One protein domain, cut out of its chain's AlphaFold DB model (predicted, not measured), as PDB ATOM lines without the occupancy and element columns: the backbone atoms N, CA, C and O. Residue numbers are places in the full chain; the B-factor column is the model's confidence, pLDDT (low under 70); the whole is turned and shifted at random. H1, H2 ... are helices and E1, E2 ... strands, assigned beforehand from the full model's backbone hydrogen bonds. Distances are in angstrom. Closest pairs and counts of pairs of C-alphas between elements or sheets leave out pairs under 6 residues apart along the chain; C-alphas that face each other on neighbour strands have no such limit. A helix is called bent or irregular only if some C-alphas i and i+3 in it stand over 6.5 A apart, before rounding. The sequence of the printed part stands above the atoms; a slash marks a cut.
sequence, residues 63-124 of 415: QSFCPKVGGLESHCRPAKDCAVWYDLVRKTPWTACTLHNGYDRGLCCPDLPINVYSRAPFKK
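What this domain is: This is residues 63 to 124 of the 415 residues of an uncharacterized protein of Daphnia pulex (UniProt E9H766). A small antiparallel sheet of three short strands has one helix, H1, packed across one of its faces, and a tail without a named element, residues 111 to 124, leads away from this body. In that tail residues 115 to 120 stick out and stand free. The printed part has 62 residues with one named helix and three named strands, in the order E1, H1, E2, E3 along the chain; the sheet's order is E1, E3, E2, all antiparallel. The class is mixed, helices and strands, with 26 residues, under half, in named elements. The whole is compact, with a radius of gyration of the C-alphas of 12.1 A, and spans 34 by 24 by 18 A.

How they stand to each other: Start at Gln 63 and go along to residues 74 to 77, the edge strand E1. It is the antiparallel neighbour of the inner strand E3, residues 105 to 110, at 148 degrees; look for N 77 and O 107, 2.9 A apart, and N 107 and O 77, 2.8 A apart, both within hydrogen-bond range. A tight link leads from E1 to the helix H1, residues 79 to 91. H1 is on the sheet at a height of 5.8 A and lies over E3, across the strands at 68 degrees on the local plane. The closest C-alphas of H1 and E3 are those of Ala 79 and Leu 107, 5.4 A apart. H1 is irregular, with C-alphas 84 and 87 8.1 A apart, and 5 of its 9 O i to N i+4 pairs are within hydrogen-bond range. Another tight link reaches E2, residues 96 to 98, the other edge strand. E2 and E3 form a hairpin, antiparallel at 117 degrees, with N 106 and O 97 2.8 A apart, within hydrogen-bond range. The pairing is staggered: E3 pairs with E2 over residues 105 to 107 and with E1 over residues 107 to 110. E1, H1 and E2 make a split strand-helix-strand unit, two strands running the same way with E3 between them in the sheet, and its crossover is right-handed.

Where its parts are: Find C-alpha 74 at (50.182, 23.313, 25.899), where E1 begins; this strand measures 9.1 A from first to last C-alpha. H1 runs 14.6 A from C-alpha 79 at (47.039, 11.453, 22.826) to C-alpha 91. E2 measures 7.3 A, and E3 measures 16.4 A, ending with C-alpha 110 at (49.568, 22.884, 21.934).

The domain as a whole: The two C-alphas farthest apart are those of Tyr 103 and Tyr 117, 37.1 A. The printed part has no cut, and the link from E2 to E3 is short. The model's mean pLDDT over the printed part is 78.5; look for values under 70 at residues 63 to 64 and 113 to 124.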
ATOM      1  N   GLN A  63      45.060  21.471  38.000       50.34
ATOM      2  CA  GLN A  63      45.909  21.871  36.877       50.34
ATOM      3  C   GLN A  63      47.066  20.873  36.750       50.34
ATOM      4  O   GLN A  63      48.055  20.952  37.477       50.34
ATOM      5  N   SER A  64      46.931  19.902  35.845       58.75
ATOM      6  CA  SER A  64      48.074  19.142  35.355       58.75
ATOM      7  C   SER A  64      49.033  20.135  34.698       58.75
ATOM      8  O   SER A  64      48.695  20.780  33.707       58.75
ATOM      9  N   PHE A  65      50.199  20.340  35.314       78.50
ATOM     10  CA  PHE A  65      51.226  21.219  34.764       78.50
ATOM     11  C   PHE A  65      51.676  20.654  33.417       78.50
ATOM     12  O   PHE A  65      52.179  19.534  33.354       78.50
ATOM     13  N   CYS A  66      51.474  21.432  32.355       88.50
ATOM     14  CA  CYS A  66      51.872  21.068  31.008       88.50
ATOM     15  C   CYS A  66      53.006  21.988  30.530       88.50
ATOM     16  O   CYS A  66      52.837  23.209  30.545       88.50
ATOM     17  N   PRO A  67      54.169  21.440  30.124       91.38
ATOM     18  CA  PRO A  67      55.296  22.239  29.658       91.38
ATOM     19  C   PRO A  67      54.998  22.846  28.286       91.38
ATOM     20  O   PRO A  67      54.208  22.306  27.513       91.38
ATOM     21  N   LYS A  68      55.677  23.935  27.925       90.25
ATOM     22  CA  LYS A  68      55.605  24.441  26.548       90.25
ATOM     23  C   LYS A  68      56.181  23.416  25.578       90.25
ATOM     24  O   LYS A  68      57.264  22.889  25.812       90.25
ATOM     25  N   VAL A  69      55.491  23.189  24.467       87.50
ATOM     26  CA  VAL A  69      55.908  22.251  23.416       87.50
ATOM     27  C   VAL A  69      56.140  23.053  22.143       87.50
ATOM     28  O   VAL A  69      55.258  23.779  21.695       87.50
ATOM     29  N   GLY A  70      57.352  22.986  21.584       82.69
ATOM     30  CA  GLY A  70      57.719  23.802  20.417       82.69
ATOM     31  C   GLY A  70      57.618  25.317  20.658       82.69
ATOM     32  O   GLY A  70      57.346  26.068  19.730       82.69
ATOM     33  N   GLY A  71      57.778  25.767  21.910       84.19
ATOM     34  CA  GLY A  71      57.636  27.175  22.309       84.19
ATOM     35  C   GLY A  71      56.191  27.651  22.520       84.19
ATOM     36  O   GLY A  71      55.991  28.782  22.963       84.19
ATOM     37  N   LEU A  72      55.196  26.801  22.260       86.31
ATOM     38  CA  LEU A  72      53.774  27.116  22.404       86.31
ATOM     39  C   LEU A  72      53.224  26.625  23.749       86.31
ATOM     40  O   LEU A  72      53.678  25.607  24.280       86.31
ATOM     41  N   GLU A  73      52.235  27.344  24.288       89.44
ATOM     42  CA  GLU A  73      51.458  26.887  25.449       89.44
ATOM     43  C   GLU A  73      50.769  25.561  25.126       89.44
ATOM     44  O   GLU A  73      50.299  25.357  24.005       89.44
ATOM     45  N   SER A  74      50.723  24.653  26.098       91.06
ATOM     46  CA  SER A  74      50.182  23.313  25.899       91.06
ATOM     47  C   SER A  74      49.193  22.932  26.999       91.06
ATOM     48  O   SER A  74      49.228  23.456  28.113       91.06
ATOM     49  N   HIS A  75      48.283  22.018  26.671       91.00
ATOM     50  CA  HIS A  75      47.228  21.565  27.572       91.00
ATOM     51  C   HIS A  75      47.137  20.046  27.571       91.00
ATOM     52  O   HIS A  75      47.397  19.401  26.556       91.00
ATOM     53  N   CYS A  76      46.714  19.478  28.700       90.50
ATOM     54  CA  CYS A  76      46.555  18.039  28.833       90.50
ATOM     55  C   CYS A  76      45.354  17.534  28.023       90.50
ATOM     56  O   CYS A  76      44.218  17.944  28.283       90.50
ATOM     57  N   ARG A  77      45.597  16.651  27.047       89.12
ATOM     58  CA  ARG A  77      44.587  16.136  26.106       89.12
ATOM     59  C   ARG A  77      44.794  14.653  25.803       89.12
ATOM     60  O   ARG A  77      45.890  14.135  26.016       89.12
ATOM     61  N   PRO A  78      43.762  13.933  25.326       87.44
ATOM     62  CA  PRO A  78      43.943  12.585  24.804       87.44
ATOM     63  C   PRO A  78      45.047  12.564  23.742       87.44
ATOM     64  O   PRO A  78      45.112  13.463  22.909       87.44
ATOM     65  N   ALA A  79      45.886  11.525  23.731       83.38
ATOM     66  CA  ALA A  79      47.039  11.453  22.826       83.38
ATOM     67  C   ALA A  79      46.670  11.647  21.339       83.38
ATOM     68  O   ALA A  79      47.424  12.275  20.598       83.38
ATOM     69  N   LYS A  80      45.474  11.196  20.927       80.25
ATOM     70  CA  LYS A  80      44.927  11.412  19.574       80.25
ATOM     71  C   LYS A  80      44.842  12.891  19.170       80.25
ATOM     72  O   LYS A  80      45.032  13.211  18.004       80.25
ATOM     73  N   ASP A  81      44.597  13.790  20.122       81.12
ATOM     74  CA  ASP A  81      44.450  15.229  19.865       81.12
ATOM     75  C   ASP A  81      45.815  15.929  19.769       81.12
ATOM     76  O   ASP A  81      45.905  17.071  19.327       81.12
ATOM     77  N   CYS A  82      46.883  15.218  20.136       84.50
ATOM     78  CA  CYS A  82      48.266  15.672  20.083       84.50
ATOM     79  C   CYS A  82      49.041  15.125  18.878       84.50
ATOM     80  O   CYS A  82      50.238  15.386  18.769       84.50
ATOM     81  N   ALA A  83      48.389  14.382  17.977       83.50
ATOM     82  CA  ALA A  83      49.053  13.658  16.893       83.50
ATOM     83  C   ALA A  83      49.917  14.561  15.990       83.50
ATOM     84  O   ALA A  83      51.037  14.195  15.652       83.50
ATOM     85  N   VAL A  84      49.457  15.776  15.668       83.56
ATOM     86  CA  VAL A  84      50.228  16.728  14.833       83.56
ATOM     87  C   VAL A  84      51.488  17.258  15.519       83.56
ATOM     88  O   VAL A  84      52.398  17.755  14.865       83.56
ATOM     89  N   TRP A  85      51.541  17.155  16.845       86.19
ATOM     90  CA  TRP A  85      52.657  17.599  17.670       86.19
ATOM     91  C   TRP A  85      53.522  16.426  18.135       86.19
ATOM     92  O   TRP A  85      54.416  16.641  18.948       86.19
ATOM     93  N   TYR A  86      53.268  15.203  17.654       84.88
ATOM     94  CA  TYR A  86      53.821  13.970  18.218       84.88
ATOM     95  C   TYR A  86      55.343  14.014  18.398       84.88
ATOM     96  O   TYR A  86      55.836  13.755  19.495       84.88
ATOM     97  N   ASP A  87      56.087  14.440  17.375       83.88
ATOM     98  CA  ASP A  87      57.549  14.513  17.442       83.88
ATOM     99  C   ASP A  87      58.051  15.512  18.488       83.88
ATOM    100  O   ASP A  87      59.024  15.248  19.201       83.88
ATOM    101  N   LEU A  88      57.383  16.661  18.602       87.75
ATOM    102  CA  LEU A  88      57.717  17.691  19.583       87.75
ATOM    103  C   LEU A  88      57.332  17.241  20.993       87.75
ATOM    104  O   LEU A  88      58.115  17.417  21.923       87.75
ATOM    105  N   VAL A  89      56.167  16.615  21.150       88.81
ATOM    106  CA  VAL A  89      55.681  16.061  22.420       88.81
ATOM    107  C   VAL A  89      56.618  14.963  22.922       88.81
ATOM    108  O   VAL A  89      56.960  14.962  24.103       88.81
ATOM    109  N   ARG A  90      57.092  14.075  22.035       84.12
ATOM    110  CA  ARG A  90      58.027  12.986  22.370       84.12
ATOM    111  C   ARG A  90      59.401  13.508  22.798       84.12
ATOM    112  O   ARG A  90      60.043  12.904  23.650       84.12
ATOM    113  N   LYS A  91      59.859  14.618  22.209       86.50
ATOM    114  CA  LYS A  91      61.153  15.252  22.529       86.50
ATOM    115  C   LYS A  91      61.088  16.209  23.721       86.50
ATOM    116  O   LYS A  91      62.133  16.556  24.265       86.50
ATOM    117  N   THR A  92      59.896  16.650  24.118       87.06
ATOM    118  CA  THR A  92      59.711  17.579  25.238       87.06
ATOM    119  C   THR A  92      59.522  16.785  26.536       87.06
ATOM    120  O   THR A  92      58.566  16.014  26.639       87.06
ATOM    121  N   PRO A  93      60.398  16.945  27.544       87.56
ATOM    122  CA  PRO A  93      60.239  16.276  28.831       87.56
ATOM    123  C   PRO A  93      58.941  16.688  29.534       87.56
ATOM    124  O   PRO A  93      58.486  17.817  29.372       87.56
ATOM    125  N   TRP A  94      58.394  15.804  30.372       87.25
ATOM    126  CA  TRP A  94      57.229  16.084  31.233       87.25
ATOM    127  C   TRP A  94      55.918  16.376  30.492       87.25
ATOM    128  O   TRP A  94      55.036  17.039  31.026       87.25
ATOM    129  N   THR A  95      55.757  15.857  29.274       90.38
ATOM    130  CA  THR A  95      54.510  15.992  28.508       90.38
ATOM    131  C   THR A  95      53.431  14.983  28.895       90.38
ATOM    132  O   THR A  95      52.293  15.132  28.472       90.38
ATOM    133  N   ALA A  96      53.727  13.962  29.699       89.12
ATOM    134  CA  ALA A  96      52.700  13.052  30.202       89.12
ATOM    135  C   ALA A  96      51.838  13.739  31.272       89.12
ATOM    136  O   ALA A  96      52.362  14.353  32.200       89.12
ATOM    137  N   CYS A  97      50.518  13.594  31.182       88.88
ATOM    138  CA  CYS A  97      49.585  14.226  32.110       88.88
ATOM    139  C   CYS A  97      48.381  13.324  32.422       88.88
ATOM    140  O   CYS A  97      48.185  12.279  31.799       88.88
ATOM    141  N   THR A  98      47.575  13.721  33.404       88.44
ATOM    142  CA  THR A  98      46.302  13.064  33.731       88.44
ATOM    143  C   THR A  98      45.155  13.934  33.230       88.44
ATOM    144  O   THR A  98      45.141  15.146  33.470       88.44
ATOM    145  N   LEU A  99      44.219  13.324  32.501       84.44
ATOM    146  CA  LEU A  99      43.032  13.991  31.978       84.44
ATOM    147  C   LEU A  99      42.089  14.404  33.111       84.44
ATOM    148  O   LEU A  99      42.208  13.965  34.252       84.44
ATOM    149  N   HIS A 100      41.131  15.274  32.790       76.62
ATOM    150  CA  HIS A 100      40.266  15.925  33.783       76.62
ATOM    151  C   HIS A 100      39.362  14.942  34.539       76.62
ATOM    152  O   HIS A 100      38.876  15.262  35.616       76.62
ATOM    153  N   ASN A 101      39.156  13.740  33.998       76.75
ATOM    154  CA  ASN A 101      38.444  12.673  34.693       76.75
ATOM    155  C   ASN A 101      39.276  12.000  35.798       76.75
ATOM    156  O   ASN A 101      38.762  11.114  36.466       76.75
ATOM    157  N   GLY A 102      40.539  12.396  35.992       72.75
ATOM    158  CA  GLY A 102      41.400  11.948  37.086       72.75
ATOM    159  C   GLY A 102      42.016  10.558  36.906       72.75
ATOM    160  O   GLY A 102      42.922  10.207  37.660       72.75
ATOM    161  N   TYR A 103      41.583   9.791  35.903       73.69
ATOM    162  CA  TYR A 103      42.018   8.406  35.690       73.69
ATOM    163  C   TYR A 103      42.746   8.211  34.365       73.69
ATOM    164  O   TYR A 103      43.740   7.481  34.311       73.69
ATOM    165  N   ASP A 104      42.300   8.881  33.305       81.56
ATOM    166  CA  ASP A 104      42.870   8.650  31.987       81.56
ATOM    167  C   ASP A 104      44.182   9.411  31.804       81.56
ATOM    168  O   ASP A 104      44.383  10.524  32.299       81.56
ATOM    169  N   ARG A 105      45.098   8.801  31.052       85.94
ATOM    170  CA  ARG A 105      46.376   9.414  30.690       85.94
ATOM    171  C   ARG A 105      46.220  10.260  29.433       85.94
ATOM    172  O   ARG A 105      45.566   9.861  28.472       85.94
ATOM    173  N   GLY A 106      46.855  11.421  29.446       89.31
ATOM    174  CA  GLY A 106      46.926  12.340  28.323       89.31
ATOM    175  C   GLY A 106      48.360  12.746  28.002       89.31
ATOM    176  O   GLY A 106      49.314  12.369  28.688       89.31
ATOM    177  N   LEU A 107      48.480  13.555  26.957       91.81
ATOM    178  CA  LEU A 107      49.695  14.253  26.573       91.81
ATOM    179  C   LEU A 107      49.441  15.764  26.596       91.81
ATOM    180  O   LEU A 107      48.367  16.241  26.231       91.81
ATOM    181  N   CYS A 108      50.443  16.509  27.030       92.94
ATOM    182  CA  CYS A 108      50.512  17.951  26.942       92.94
ATOM    183  C   CYS A 108      50.933  18.322  25.527       92.94
ATOM    184  O   CYS A 108      52.063  18.047  25.121       92.94
ATOM    185  N   CYS A 109      50.030  18.936  24.774       91.31
ATOM    186  CA  CYS A 109      50.322  19.440  23.440       91.31
ATOM    187  C   CYS A 109      49.637  20.788  23.194       91.31
ATOM    188  O   CYS A 109      48.643  21.100  23.863       91.31
ATOM    189  N   PRO A 110      50.185  21.621  22.293       90.38
ATOM    190  CA  PRO A 110      49.568  22.884  21.934       90.38
ATOM    191  C   PRO A 110      48.209  22.671  21.282       90.38
ATOM    192  O   PRO A 110      47.881  21.578  20.806       90.38
ATOM    193  N   ASP A 111      47.424  23.743  21.218       82.06
ATOM    194  CA  ASP A 111      46.261  23.755  20.345       82.06
ATOM    195  C   ASP A 111      46.651  23.350  18.926       82.06
ATOM    196  O   ASP A 111      47.728  23.703  18.437       82.06
ATOM    197  N   LEU A 112      45.779  22.580  18.265       71.19
ATOM    198  CA  LEU A 112      45.938  22.318  16.839       71.19
ATOM    199  C   LEU A 112      46.120  23.674  16.145       71.19
ATOM    200  O   LEU A 112      45.343  24.589  16.440       71.19
ATOM    201  N   PRO A 113      47.127  23.826  15.266       62.31
ATOM    202  CA  PRO A 113      47.348  25.084  14.586       62.31
ATOM    203  C   PRO A 113      46.058  25.427  13.847       62.31
ATOM    204  O   PRO A 113      45.631  24.726  12.928       62.31
ATOM    205  N   ILE A 114      45.382  26.468  14.328       55.31
ATOM    206  CA  ILE A 114      44.168  26.960  13.700       55.31
ATOM    207  C   ILE A 114      44.585  27.394  12.299       55.31
ATOM    208  O   ILE A 114      45.663  27.973  12.141       55.31
ATOM    209  N   ASN A 115      43.762  27.115  11.284       49.00
ATOM    210  CA  ASN A 115      44.010  27.645   9.950       49.00
ATOM    211  C   ASN A 115      44.275  29.155  10.080       49.00
ATOM    212  O   ASN A 115      43.384  29.918  10.471       49.00
ATOM    213  N   VAL A 116      45.518  29.553   9.788       51.78
ATOM    214  CA  VAL A 116      46.039  30.908  10.016       51.78
ATOM    215  C   VAL A 116      45.187  31.944   9.274       51.78
ATOM    216  O   VAL A 116      45.082  33.087   9.711       51.78
ATOM    217  N   TYR A 117      44.499  31.518   8.209       52.44
ATOM    218  CA  TYR A 117      43.638  32.360   7.389       52.44
ATOM    219  C   TYR A 117      42.216  32.552   7.932       52.44
ATOM    220  O   TYR A 117      41.626  33.594   7.669       52.44
ATOM    221  N   SER A 118      41.637  31.597   8.673       57.66
ATOM    222  CA  SER A 118      40.204  31.654   9.033       57.66
ATOM    223  C   SER A 118      39.905  31.720  10.528       57.66
ATOM    224  O   SER A 118      38.763  31.998  10.892       57.66
ATOM    225  N   ARG A 119      40.890  31.453  11.404       53.84
ATOM    226  CA  ARG A 119      40.705  31.332  12.867       53.84
ATOM    227  C   ARG A 119      39.552  30.397  13.294       53.84
ATOM    228  O   ARG A 119      39.138  30.420  14.450       53.84
ATOM    229  N   ALA A 120      39.044  29.563  12.388       52.94
ATOM    230  CA  ALA A 120      37.938  28.649  12.629       52.94
ATOM    231  C   ALA A 120      38.447  27.200  12.630       52.94
ATOM    232  O   ALA A 120      39.357  26.876  11.860       52.94
ATOM    233  N   PRO A 121      37.861  26.308  13.455       54.81
ATOM    234  CA  PRO A 121      38.089  24.878  13.302       54.81
ATOM    235  C   PRO A 121      37.700  24.452  11.883       54.81
ATOM    236  O   PRO A 121      36.790  25.038  11.287       54.81
ATOM    237  N   PHE A 122      38.379  23.435  11.345       50.91
ATOM    238  CA  PHE A 122      38.006  22.832  10.067       50.91
ATOM    239  C   PHE A 122      36.513  22.487  10.104       50.91
ATOM    240  O   PHE A 122      36.077  21.639  10.885       50.91
ATOM    241  N   LYS A 123      35.707  23.193   9.306       55.59
ATOM    242  CA  LYS A 123      34.305  22.827   9.120       55.59
ATOM    243  C   LYS A 123      34.283  21.492   8.387       55.59
ATOM    244  O   LYS A 123      35.081  21.291   7.472       55.59
ATOM    245  N   LYS A 124      33.371  20.595   8.781       58.34
ATOM    246  CA  LYS A 124      33.090  19.405   7.977       58.34
ATOM    247  C   LYS A 124      32.743  19.908   6.568       58.34
ATOM    248  O   LYS A 124      31.843  20.743   6.463       58.34
TER     249      LYS A 124